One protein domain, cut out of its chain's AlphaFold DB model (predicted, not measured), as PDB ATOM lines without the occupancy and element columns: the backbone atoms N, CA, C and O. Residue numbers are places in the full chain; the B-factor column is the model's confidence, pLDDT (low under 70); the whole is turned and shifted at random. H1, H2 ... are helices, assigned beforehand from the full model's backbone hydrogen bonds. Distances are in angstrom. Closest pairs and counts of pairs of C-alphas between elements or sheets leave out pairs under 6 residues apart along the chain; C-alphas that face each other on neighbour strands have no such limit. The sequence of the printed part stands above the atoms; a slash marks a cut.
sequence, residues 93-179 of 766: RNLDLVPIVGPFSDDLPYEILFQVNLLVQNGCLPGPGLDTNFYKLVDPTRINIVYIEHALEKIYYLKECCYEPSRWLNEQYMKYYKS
ATOM      1  N   ARG A  93     -27.817 -13.217  19.440       68.38
ATOM      2  CA  ARG A  93     -28.509 -12.892  18.182       68.38
ATOM      3  C   ARG A  93     -29.713 -11.957  18.366       68.38
ATOM      4  O   ARG A  93     -30.168 -11.375  17.388       68.38
ATOM      5  N   ASN A  94     -30.237 -11.821  19.587       66.25
ATOM      6  CA  ASN A  94     -31.392 -10.973  19.894       66.25
ATOM      7  C   ASN A  94     -31.099 -10.075  21.109       66.25
ATOM      8  O   ASN A  94     -30.587 -10.544  22.125       66.25
ATOM      9  N   LEU A  95     -31.390  -8.782  20.988       58.75
ATOM     10  CA  LEU A  95     -31.203  -7.796  22.057       58.75
ATOM     11  C   LEU A  95     -32.441  -7.678  22.967       58.75
ATOM     12  O   LEU A  95     -32.348  -7.092  24.040       58.75
ATOM     13  N   ASP A  96     -33.574  -8.283  22.597       58.62
ATOM     14  CA  ASP A  96     -34.791  -8.290  23.411       58.62
ATOM     15  C   ASP A  96     -34.681  -9.272  24.593       58.62
ATOM     16  O   ASP A  96     -35.122 -10.418  24.516       58.62
ATOM     17  N   LEU A  97     -34.146  -8.786  25.719       59.78
ATOM     18  CA  LEU A  97     -34.224  -9.373  27.068       59.78
ATOM     19  C   LEU A  97     -33.963 -10.903  27.126       59.78
ATOM     20  O   LEU A  97     -34.885 -11.720  27.244       59.78
ATOM     21  N   VAL A  98     -32.648 -11.200  27.127       63.75
ATOM     22  CA  VAL A  98     -31.857 -12.452  27.267       63.75
ATOM     23  C   VAL A  98     -31.203 -12.969  25.993       63.75
ATOM     24  O   VAL A  98     -31.876 -13.135  24.977       63.75
ATOM     25  N   PRO A  99     -29.893 -13.299  26.052       66.00
ATOM     26  CA  PRO A  99     -29.198 -13.802  24.890       66.00
ATOM     27  C   PRO A  99     -29.711 -15.177  24.472       66.00
ATOM     28  O   PRO A  99     -29.511 -16.167  25.175       66.00
ATOM     29  N   ILE A 100     -30.331 -15.229  23.295       77.62
ATOM     30  CA  ILE A 100     -30.437 -16.464  22.519       77.62
ATOM     31  C   ILE A 100     -29.149 -16.560  21.704       77.62
ATOM     32  O   ILE A 100     -28.880 -15.721  20.836       77.62
ATOM     33  N   VAL A 101     -28.332 -17.556  22.030       82.81
ATOM     34  CA  VAL A 101     -27.024 -17.778  21.407       82.81
ATOM     35  C   VAL A 101     -27.150 -18.719  20.217       82.81
ATOM     36  O   VAL A 101     -28.042 -19.571  20.182       82.81
ATOM     37  N   GLY A 102     -26.243 -18.585  19.253       77.31
ATOM     38  CA  GLY A 102     -26.122 -19.487  18.111       77.31
ATOM     39  C   GLY A 102     -24.949 -19.118  17.202       77.31
ATOM     40  O   GLY A 102     -24.495 -17.974  17.241       77.31
ATOM     41  N   PRO A 103     -24.450 -20.067  16.392       74.44
ATOM     42  CA  PRO A 103     -23.268 -19.857  15.551       74.44
ATOM     43  C   PRO A 103     -23.499 -18.755  14.505       74.44
ATOM     44  O   PRO A 103     -24.615 -18.561  14.052       74.44
ATOM     45  N   PHE A 104     -22.479 -18.028  14.053       64.50
ATOM     46  CA  PHE A 104     -22.673 -17.036  12.975       64.50
ATOM     47  C   PHE A 104     -22.780 -17.662  11.567       64.50
ATOM     48  O   PHE A 104     -23.198 -16.981  10.636       64.50
ATOM     49  N   SER A 105     -22.430 -18.946  11.413       62.22
ATOM     50  CA  SER A 105     -22.565 -19.738  10.180       62.22
ATOM     51  C   SER A 105     -23.434 -20.981  10.407       62.22
ATOM     52  O   SER A 105     -23.494 -21.489  11.526       62.22
ATOM     53  N   ASP A 106     -24.086 -21.466   9.352       65.50
ATOM     54  CA  ASP A 106     -25.166 -22.459   9.410       65.50
ATOM     55  C   ASP A 106     -24.772 -23.898   9.820       65.50
ATOM     56  O   ASP A 106     -23.648 -24.339   9.586       65.50
ATOM     57  N   ASP A 107     -25.790 -24.605  10.348       68.69
ATOM     58  CA  ASP A 107     -25.956 -26.064  10.548       68.69
ATOM     59  C   ASP A 107     -25.570 -26.696  11.896       68.69
ATOM     60  O   ASP A 107     -24.944 -27.751  11.958       68.69
ATOM     61  N   LEU A 108     -26.071 -26.127  13.000       81.62
ATOM     62  CA  LEU A 108     -26.206 -26.889  14.246       81.62
ATOM     63  C   LEU A 108     -27.637 -27.443  14.383       81.62
ATOM     64  O   LEU A 108     -28.588 -26.678  14.197       81.62
ATOM     65  N   PRO A 109     -27.829 -28.726  14.745       86.88
ATOM     66  CA  PRO A 109     -29.151 -29.247  15.068       86.88
ATOM     67  C   PRO A 109     -29.841 -28.420  16.151       86.88
ATOM     68  O   PRO A 109     -29.219 -27.992  17.131       86.88
ATOM     69  N   TYR A 110     -31.154 -28.253  15.989       86.31
ATOM     70  CA  TYR A 110     -32.016 -27.539  16.928       86.31
ATOM     71  C   TYR A 110     -31.852 -28.063  18.362       86.31
ATOM     72  O   TYR A 110     -31.820 -27.292  19.315       86.31
ATOM     73  N   GLU A 111     -31.705 -29.375  18.505       86.62
ATOM     74  CA  GLU A 111     -31.588 -30.099  19.763       86.62
ATOM     75  C   GLU A 111     -30.326 -29.703  20.540       86.62
ATOM     76  O   GLU A 111     -30.407 -29.380  21.727       86.62
ATOM     77  N   ILE A 112     -29.182 -29.649  19.853       89.12
ATOM     78  CA  ILE A 112     -27.891 -29.268  20.440       89.12
ATOM     79  C   ILE A 112     -27.911 -27.786  20.804       89.12
ATOM     80  O   ILE A 112     -27.514 -27.400  21.903       89.12
ATOM     81  N   LEU A 113     -28.427 -26.938  19.910       88.69
ATOM     82  CA  LEU A 113     -28.498 -25.505  20.165       88.69
ATOM     83  C   LEU A 113     -29.394 -25.168  21.363       88.69
ATOM     84  O   LEU A 113     -29.079 -24.268  22.148       88.69
ATOM     85  N   PHE A 114     -30.497 -25.900  21.518       89.50
ATOM     86  CA  PHE A 114     -31.383 -25.783  22.668       89.50
ATOM     87  C   PHE A 114     -30.629 -26.079  23.973       89.50
ATOM     88  O   PHE A 114     -30.726 -25.312  24.932       89.50
ATOM     89  N   GLN A 115     -29.818 -27.142  23.988       88.69
ATOM     90  CA  GLN A 115     -28.999 -27.521  25.141       88.69
ATOM     91  C   GLN A 115     -27.892 -26.496  25.435       88.69
ATOM     92  O   GLN A 115     -27.652 -26.166  26.594       88.69
ATOM     93  N   VAL A 116     -27.260 -25.917  24.410       90.50
ATOM     94  CA  VAL A 116     -26.279 -24.831  24.590       90.50
ATOM     95  C   VAL A 116     -26.931 -23.603  25.237       90.50
ATOM     96  O   VAL A 116     -26.382 -23.055  26.191       90.50
ATOM     97  N   ASN A 117     -28.121 -23.196  24.781       88.75
ATOM     98  CA  ASN A 117     -28.857 -22.078  25.384       88.75
ATOM     99  C   ASN A 117     -29.230 -22.362  26.851       88.75
ATOM    100  O   ASN A 117     -29.020 -21.500  27.707       88.75
ATOM    101  N   LEU A 118     -29.689 -23.581  27.157       88.69
ATOM    102  CA  LEU A 118     -29.933 -24.044  28.529       88.69
ATOM    103  C   LEU A 118     -28.676 -23.901  29.409       88.69
ATOM    104  O   LEU A 118     -28.752 -23.359  30.513       88.69
ATOM    105  N   LEU A 119     -27.512 -24.347  28.929       89.12
ATOM    106  CA  LEU A 119     -26.250 -24.286  29.676       89.12
ATOM    107  C   LEU A 119     -25.781 -22.850  29.942       89.12
ATOM    108  O   LEU A 119     -25.325 -22.547  31.044       89.12
ATOM    109  N   VAL A 120     -25.907 -21.957  28.957       87.00
ATOM    110  CA  VAL A 120     -25.574 -20.532  29.127       87.00
ATOM    111  C   VAL A 120     -26.475 -19.890  30.176       87.00
ATOM    112  O   VAL A 120     -25.999 -19.191  31.068       87.00
ATOM    113  N   GLN A 121     -27.779 -20.159  30.113       82.00
ATOM    114  CA  GLN A 121     -28.765 -19.553  31.010       82.00
ATOM    115  C   GLN A 121     -28.640 -20.040  32.457       82.00
ATOM    116  O   GLN A 121     -28.930 -19.277  33.378       82.00
ATOM    117  N   ASN A 122     -28.147 -21.264  32.667       80.12
ATOM    118  CA  ASN A 122     -27.816 -21.797  33.993       80.12
ATOM    119  C   ASN A 122     -26.405 -21.404  34.479       80.12
ATOM    120  O   ASN A 122     -25.997 -21.752  35.591       80.12
ATOM    121  N   GLY A 123     -25.650 -20.644  33.675       82.38
ATOM    122  CA  GLY A 123     -24.291 -20.216  34.004       82.38
ATOM    123  C   GLY A 123     -23.280 -21.365  34.032       82.38
ATOM    124  O   GLY A 123     -22.290 -21.272  34.755       82.38
ATOM    125  N   CYS A 124     -23.547 -22.443  33.292       87.31
ATOM    126  CA  CYS A 124     -22.624 -23.557  33.071       87.31
ATOM    127  C   CYS A 124     -21.653 -23.258  31.920       87.31
ATOM    128  O   CYS A 124     -20.534 -23.763  31.916       87.31
ATOM    129  N   LEU A 125     -22.069 -22.430  30.953       89.50
ATOM    130  CA  LEU A 125     -21.232 -21.958  29.849       89.50
ATOM    131  C   LEU A 125     -21.155 -20.423  29.828       89.50
ATOM    132  O   LEU A 125     -22.193 -19.761  29.924       89.50
ATOM    133  N   PRO A 126     -19.962 -19.833  29.649       86.56
ATOM    134  CA  PRO A 126     -19.825 -18.400  29.447       86.56
ATOM    135  C   PRO A 126     -20.189 -18.035  28.003       86.56
ATOM    136  O   PRO A 126     -19.633 -18.592  27.060       86.56
ATOM    137  N   GLY A 127     -21.058 -17.037  27.816       81.44
ATOM    138  CA  GLY A 127     -21.404 -16.513  26.486       81.44
ATOM    139  C   GLY A 127     -20.184 -16.150  25.615       81.44
ATOM    140  O   GLY A 127     -20.116 -16.604  24.476       81.44
ATOM    141  N   PRO A 128     -19.175 -15.419  26.139       79.12
ATOM    142  CA  PRO A 128     -17.949 -15.106  25.394       79.12
ATOM    143  C   PRO A 128     -17.086 -16.318  25.007       79.12
ATOM    144  O   PRO A 128     -16.248 -16.196  24.122       79.12
ATOM    145  N   GLY A 129     -17.267 -17.473  25.659       83.94
ATOM    146  CA  GLY A 129     -16.543 -18.707  25.338       83.94
ATOM    147  C   GLY A 129     -17.152 -19.504  24.180       83.94
ATOM    148  O   GLY A 129     -16.601 -20.537  23.808       83.94
ATOM    149  N   LEU A 130     -18.277 -19.051  23.615       87.00
ATOM    150  CA  LEU A 130     -18.965 -19.691  22.490       87.00
ATOM    151  C   LEU A 130     -18.424 -19.184  21.148       87.00
ATOM    152  O   LEU A 130     -19.129 -18.558  20.358       87.00
ATOM    153  N   ASP A 131     -17.139 -19.423  20.915       84.81
ATOM    154  CA  ASP A 131     -16.464 -19.032  19.682       84.81
ATOM    155  C   ASP A 131     -16.711 -20.033  18.533       84.81
ATOM    156  O   ASP A 131     -17.357 -21.077  18.672       84.81
ATOM    157  N   THR A 132     -16.163 -19.736  17.356       85.81
ATOM    158  CA  THR A 132     -16.252 -20.621  16.186       85.81
ATOM    159  C   THR A 132     -15.667 -22.014  16.453       85.81
ATOM    160  O   THR A 132     -16.093 -22.986  15.830       85.81
ATOM    161  N   ASN A 133     -14.688 -22.146  17.355       88.00
ATOM    162  CA  ASN A 133     -14.098 -23.440  17.690       88.00
ATOM    163  C   ASN A 133     -15.034 -24.272  18.563       88.00
ATOM    164  O   ASN A 133     -15.188 -25.462  18.298       88.00
ATOM    165  N   PHE A 134     -15.704 -23.652  19.537       91.06
ATOM    166  CA  PHE A 134     -16.740 -24.299  20.333       91.06
ATOM    167  C   PHE A 134     -17.824 -24.883  19.425       91.06
ATOM    168  O   PHE A 134     -18.111 -26.075  19.498       91.06
ATOM    169  N   TYR A 135     -18.363 -24.077  18.503       89.81
ATOM    170  CA  TYR A 135     -19.424 -24.536  17.603       89.81
ATOM    171  C   TYR A 135     -18.981 -25.669  16.667       89.81
ATOM    172  O   TYR A 135     -19.779 -26.557  16.386       89.81
ATOM    173  N   LYS A 136     -17.705 -25.721  16.258       89.38
ATOM    174  CA  LYS A 136     -17.142 -26.871  15.520       89.38
ATOM    175  C   LYS A 136     -17.046 -28.146  16.362       89.38
ATOM    176  O   LYS A 136     -17.043 -29.233  15.796       89.38
ATOM    177  N   LEU A 137     -16.900 -28.034  17.682       91.75
ATOM    178  CA  LEU A 137     -16.800 -29.186  18.586       91.75
ATOM    179  C   LEU A 137     -18.167 -29.774  18.938       91.75
ATOM    180  O   LEU A 137     -18.243 -30.950  19.269       91.75
ATOM    181  N   VAL A 138     -19.234 -28.982  18.834       91.19
ATOM    182  CA  VAL A 138     -20.616 -29.447  19.034       91.19
ATOM    183  C   VAL A 138     -21.342 -29.761  17.719       91.19
ATOM    184  O   VAL A 138     -22.532 -30.057  17.730       91.19
ATOM    185  N   ASP A 139     -20.638 -29.717  16.589       90.19
ATOM    186  CA  ASP A 139     -21.164 -30.014  15.255       90.19
ATOM    187  C   ASP A 139     -21.197 -31.541  15.006       90.19
ATOM    188  O   ASP A 139     -20.139 -32.188  14.981       90.19
ATOM    189  N   PRO A 140     -22.387 -32.139  14.791       88.75
ATOM    190  CA  PRO A 140     -22.540 -33.583  14.615       88.75
ATOM    191  C   PRO A 140     -21.936 -34.108  13.305       88.75
ATOM    192  O   PRO A 140     -21.745 -35.314  13.159       88.75
ATOM    193  N   THR A 141     -21.630 -33.236  12.337       88.31
ATOM    194  CA  THR A 141     -20.922 -33.636  11.113       88.31
ATOM    195  C   THR A 141     -19.446 -33.944  11.382       88.31
ATOM    196  O   THR A 141     -18.795 -34.615  10.580       88.31
ATOM    197  N   ARG A 142     -18.914 -33.475  12.520       88.56
ATOM    198  CA  ARG A 142     -17.506 -33.615  12.922       88.56
ATOM    199  C   ARG A 142     -17.319 -34.572  14.087       88.56
ATOM    200  O   ARG A 142     -16.347 -35.324  14.106       88.56
ATOM    201  N   ILE A 143     -18.214 -34.514  15.068       88.94
ATOM    202  CA  ILE A 143     -18.160 -35.314  16.290       88.94
ATOM    203  C   ILE A 143     -19.423 -36.168  16.371       88.94
ATOM    204  O   ILE A 143     -20.502 -35.733  15.990       88.94
ATOM    205  N   ASN A 144     -19.306 -37.394  16.883       87.75
ATOM    206  CA  ASN A 144     -20.471 -38.251  17.094       87.75
ATOM    207  C   ASN A 144     -21.494 -37.554  18.013       87.75
ATOM    208  O   ASN A 144     -21.147 -37.133  19.119       87.75
ATOM    209  N   ILE A 145     -22.753 -37.474  17.573       87.94
ATOM    210  CA  ILE A 145     -23.838 -36.803  18.302       87.94
ATOM    211  C   ILE A 145     -23.996 -37.306  19.742       87.94
ATOM    212  O   ILE A 145     -24.154 -36.495  20.649       87.94
ATOM    213  N   VAL A 146     -23.828 -38.610  19.984       85.12
ATOM    214  CA  VAL A 146     -23.949 -39.208  21.324       85.12
ATOM    215  C   VAL A 146     -22.868 -38.669  22.266       85.12
ATOM    216  O   VAL A 146     -23.120 -38.435  23.447       85.12
ATOM    217  N   TYR A 147     -21.659 -38.420  21.752       88.38
ATOM    218  CA  TYR A 147     -20.585 -37.813  22.540       88.38
ATOM    219  C   TYR A 147     -20.865 -36.345  22.838       88.38
ATOM    220  O   TYR A 147     -20.549 -35.886  23.935       88.38
ATOM    221  N   ILE A 148     -21.446 -35.611  21.884       90.38
ATOM    222  CA  ILE A 148     -21.819 -34.209  22.080       90.38
ATOM    223  C   ILE A 148     -22.887 -34.103  23.171       90.38
ATOM    224  O   ILE A 148     -22.677 -33.385  24.147       90.38
ATOM    225  N   GLU A 149     -23.981 -34.854  23.048       87.00
ATOM    226  CA  GLU A 149     -25.096 -34.836  24.002       87.00
ATOM    227  C   GLU A 149     -24.636 -35.188  25.419       87.00
ATOM    228  O   GLU A 149     -24.915 -34.443  26.363       87.00
ATOM    229  N   HIS A 150     -23.853 -36.262  25.559       85.00
ATOM    230  CA  HIS A 150     -23.338 -36.698  26.854       85.00
ATOM    231  C   HIS A 150     -22.314 -35.715  27.450       85.00
ATOM    232  O   HIS A 150     -22.295 -35.481  28.659       85.00
ATOM    233  N   ALA A 151     -21.470 -35.087  26.622       89.88
ATOM    234  CA  ALA A 151     -20.530 -34.072  27.093       89.88
ATOM    235  C   ALA A 151     -21.253 -32.808  27.582       89.88
ATOM    236  O   ALA A 151     -20.931 -32.304  28.657       89.88
ATOM    237  N   LEU A 152     -22.236 -32.312  26.826       90.12
ATOM    238  CA  LEU A 152     -23.037 -31.145  27.203       90.12
ATOM    239  C   LEU A 152     -23.861 -31.407  28.470       90.12
ATOM    240  O   LEU A 152     -23.954 -30.543  29.339       90.12
ATOM    241  N   GLU A 153     -24.413 -32.610  28.610       84.69
ATOM    242  CA  GLU A 153     -25.088 -33.049  29.830       84.69
ATOM    243  C   GLU A 153     -24.117 -33.059  31.021       84.69
ATOM    244  O   GLU A 153     -24.408 -32.509  32.083       84.69
ATOM    245  N   LYS A 154     -22.910 -33.595  30.835       84.19
ATOM    246  CA  LYS A 154     -21.885 -33.602  31.879       84.19
ATOM    247  C   LYS A 154     -21.460 -32.188  32.296       84.19
ATOM    248  O   LYS A 154     -21.211 -31.985  33.479       84.19
ATOM    249  N   ILE A 155     -21.431 -31.211  31.379       87.75
ATOM    250  CA  ILE A 155     -21.195 -29.791  31.714       87.75
ATOM    251  C   ILE A 155     -22.312 -29.242  32.611       87.75
ATOM    252  O   ILE A 155     -22.012 -28.543  33.578       87.75
ATOM    253  N   TYR A 156     -23.578 -29.564  32.332       83.56
ATOM    254  CA  TYR A 156     -24.709 -29.135  33.167       83.56
ATOM    255  C   TYR A 156     -24.537 -29.597  34.623       83.56
ATOM    256  O   TYR A 156     -24.701 -28.813  35.561       83.56
ATOM    257  N   TYR A 157     -24.115 -30.850  34.812       77.12
ATOM    258  CA  TYR A 157     -23.944 -31.456  36.133       77.12
ATOM    259  C   TYR A 157     -22.688 -31.025  36.895       77.12
ATOM    260  O   TYR A 157     -22.591 -31.314  38.086       77.12
ATOM    261  N   LEU A 158     -21.752 -30.288  36.281       77.25
ATOM    262  CA  LEU A 158     -20.604 -29.735  37.015       77.25
ATOM    263  C   LEU A 158     -21.039 -28.760  38.121       77.25
ATOM    264  O   LEU A 158     -20.258 -28.499  39.030       77.25
ATOM    265  N   LYS A 159     -22.254 -28.189  38.036       70.12
ATOM    266  CA  LYS A 159     -22.793 -27.139  38.933       70.12
ATOM    267  C   LYS A 159     -21.925 -25.861  39.000       70.12
ATOM    268  O   LYS A 159     -22.277 -24.901  39.689       70.12
ATOM    269  N   GLU A 160     -20.861 -25.795  38.203       79.38
ATOM    270  CA  GLU A 160     -19.930 -24.680  38.040       79.38
ATOM    271  C   GLU A 160     -19.830 -24.251  36.569       79.38
ATOM    272  O   GLU A 160     -20.207 -24.985  35.655       79.38
ATOM    273  N   CYS A 161     -19.334 -23.033  36.337       84.50
ATOM    274  CA  CYS A 161     -19.146 -22.508  34.987       84.50
ATOM    275  C   CYS A 161     -17.880 -23.099  34.353       84.50
ATOM    276  O   CYS A 161     -16.782 -22.954  34.893       84.50
ATOM    277  N   CYS A 162     -18.015 -23.715  33.182       88.50
ATOM    278  CA  CYS A 162     -16.896 -24.167  32.369       88.50
ATOM    279  C   CYS A 162     -16.324 -22.985  31.572       88.50
ATOM    280  O   CYS A 162     -16.771 -22.696  30.464       88.50
ATOM    281  N   TYR A 163     -15.344 -22.280  32.146       87.56
ATOM    282  CA  TYR A 163     -14.777 -21.066  31.542       87.56
ATOM    283  C   TYR A 163     -13.990 -21.309  30.240       87.56
ATOM    284  O   TYR A 163     -13.925 -20.412  29.402       87.56
ATOM    285  N   GLU A 164     -13.439 -22.515  30.041       90.44
ATOM    286  CA  GLU A 164     -12.722 -22.928  28.820       90.44
ATOM    287  C   GLU A 164     -13.442 -24.100  28.111       90.44
ATOM    288  O   GLU A 164     -12.927 -25.227  28.077       90.44
ATOM    289  N   PRO A 165     -14.639 -23.884  27.532       91.81
ATOM    290  CA  PRO A 165     -15.491 -24.978  27.069       91.81
ATOM    291  C   PRO A 165     -14.871 -25.785  25.920       91.81
ATOM    292  O   PRO A 165     -14.928 -27.013  25.928       91.81
ATOM    293  N   SER A 166     -14.199 -25.129  24.969       93.06
ATOM    294  CA  SER A 166     -13.540 -25.800  23.838       93.06
ATOM    295  C   SER A 166     -12.406 -26.734  24.276       93.06
ATOM    296  O   SER A 166     -12.233 -27.820  23.719       93.06
ATOM    297  N   ARG A 167     -11.633 -26.344  25.297       92.31
ATOM    298  CA  ARG A 167     -10.575 -27.189  25.865       92.31
ATOM    299  C   ARG A 167     -11.178 -28.390  26.582       92.31
ATOM    300  O   ARG A 167     -10.776 -29.524  26.328       92.31
ATOM    301  N   TRP A 168     -12.177 -28.140  27.423       93.94
ATOM    302  CA  TRP A 168     -12.840 -29.178  28.200       93.94
ATOM    303  C   TRP A 168     -13.496 -30.241  27.308       93.94
ATOM    304  O   TRP A 168     -13.302 -31.435  27.541       93.94
ATOM    305  N   LEU A 169     -14.209 -29.828  26.250       93.62
ATOM    306  CA  LEU A 169     -14.842 -30.747  25.294       93.62
ATOM    307  C   LEU A 169     -13.811 -31.655  24.617       93.62
ATOM    308  O   LEU A 169     -13.993 -32.870  24.595       93.62
ATOM    309  N   ASN A 170     -12.692 -31.097  24.142       92.69
ATOM    310  CA  ASN A 170     -11.611 -31.890  23.549       92.69
ATOM    311  C   ASN A 170     -11.051 -32.931  24.527       92.69
ATOM    312  O   ASN A 170     -10.886 -34.098  24.167       92.69
ATOM    313  N   GLU A 171     -10.785 -32.537  25.775       91.38
ATOM    314  CA  GLU A 171     -10.288 -33.455  26.802       91.38
ATOM    315  C   GLU A 171     -11.293 -34.578  27.112       91.38
ATOM    316  O   GLU A 171     -10.885 -35.725  27.313       91.38
ATOM    317  N   GLN A 172     -12.601 -34.292  27.122       89.56
ATOM    318  CA  GLN A 172     -13.622 -35.329  27.304       89.56
ATOM    319  C   GLN A 172     -13.746 -36.250  26.090       89.56
ATOM    320  O   GLN A 172     -13.775 -37.466  26.266       89.56
ATOM    321  N   TYR A 173     -13.754 -35.714  24.870       91.25
ATOM    322  CA  TYR A 173     -13.809 -36.537  23.662       91.25
ATOM    323  C   TYR A 173     -12.608 -37.479  23.576       91.25
ATOM    324  O   TYR A 173     -12.774 -38.661  23.289       91.25
ATOM    325  N   MET A 174     -11.410 -37.017  23.949       88.12
ATOM    326  CA  MET A 174     -10.224 -37.876  24.047       88.12
ATOM    327  C   MET A 174     -10.395 -39.022  25.054       88.12
ATOM    328  O   MET A 174      -9.875 -40.115  24.829       88.12
ATOM    329  N   LYS A 175     -11.124 -38.808  26.157       86.56
ATOM    330  CA  LYS A 175     -11.461 -39.883  27.107       86.56
ATOM    331  C   LYS A 175     -12.437 -40.879  26.485       86.56
ATOM    332  O   LYS A 175     -12.217 -42.080  26.622       86.56
ATOM    333  N   TYR A 176     -13.451 -40.404  25.763       86.12
ATOM    334  CA  TYR A 176     -14.412 -41.272  25.078       86.12
ATOM    335  C   TYR A 176     -13.750 -42.126  23.998       86.12
ATOM    336  O   TYR A 176     -13.994 -43.318  23.965       86.12
ATOM    337  N   TYR A 177     -12.843 -41.577  23.186       83.88
ATOM    338  CA  TYR A 177     -12.145 -42.367  22.165       83.88
ATOM    339  C   TYR A 177     -11.182 -43.418  22.747       83.88
ATOM    340  O   TYR A 177     -10.926 -44.438  22.111       83.88
ATOM    341  N   LYS A 178     -10.643 -43.192  23.954       85.38
ATOM    342  CA  LYS A 178      -9.791 -44.171  24.660       85.38
ATOM    343  C   LYS A 178     -10.608 -45.275  25.333       85.38
ATOM    344  O   LYS A 178     -10.172 -46.423  25.390       85.38
ATOM    345  N   SER A 179     -11.787 -44.926  25.836       73.38
ATOM    346  CA  SER A 179     -12.789 -45.846  26.361       73.38
ATOM    347  C   SER A 179     -13.476 -46.559  25.193       73.38
ATOM    348  O   SER A 179     -14.351 -45.995  24.552       73.38
TER     349      SER A 179
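What this domain is: This is residues 93 to 179 of the 766 residues of the protein "RNA-dependent RNA polymerase" of Hevea brasiliensis (UniProt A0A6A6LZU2). Two helices, H1 and H3, run side by side, and the longer helix H4 crosses the first part of H3 at a steep tilt, while the short helix H2 packs beside the beginning of H4. A stretch of 17 residues with no named element, residues 93 to 109, comes before H1; its Asp 96 and Lys 178 of H4 lie at the two ends of the long axis. The printed part has 87 residues, with four named helices in the order H1, H2, H3, H4 and no named strand; the class is all helix. The whole is compact, with a radius of gyration of the C-alphas of 12.4 A, yet only just elongated in outline, spanning 44 by 29 by 19 A.

How they stand to each other: After residues 93 to 109 comes H1, residues 110 to 121. H1 touches H3, residues 145 to 157, and the closest C-alphas, those of Leu 119 and Tyr 156, are 6.2 A apart. The two run the same way at a shallow tilt of 17 degrees. H2, residues 132 to 137, is apart from H1. H2 is close to H3 but not clearly touching, the closest C-alphas being those of Leu 137 and Ile 148 at 7.9 A; their lines are only just about perpendicular, at 72 degrees. H4, residues 165 to 178, touches H2 with residues 165 to 170 alone, and the closest C-alphas, those of Phe 134 and Ser 166, are 5.0 A apart. H2 and H4 run the same way at a shallow tilt of 22 degrees. H3 touches H4 with residues 147 to 151 alone; the closest C-alphas are those of Ala 151 and Leu 169, 6.8 A apart. H3 and H4 run opposite ways at a steep tilt of 57 degrees. H1 and H4 are apart. The helix packing is mostly aligned, but only just: 2 of the 3 touching pairs are at a shallow tilt. In H1, H2, H3 and H4 every O i to N i+4 pair is within hydrogen-bond range.

Where its parts are: H1 begins at C-alpha 110, (-32.016, -27.539, 16.928), and measures 16.5 A from first to last C-alpha. H2, Thr 132 to Leu 137, measures 8.9 A. H3 begins at C-alpha 145, (-23.838, -36.803, 18.302), and measures 18.6 A to Tyr 157. H4 measures 20.2 A and ends at C-alpha 178, (-9.791, -44.171, 24.660).

The domain as a whole: The two C-alphas farthest apart are those of Asp 96 and Lys 178, at 43.7 A. The printed part has no cut, and the links H1 to H2, H2 to H3 and H3 to H4 are short but not tight. The mean pLDDT of the printed part is 83.6; residues 93 to 99 and 104 to 107 are under 70.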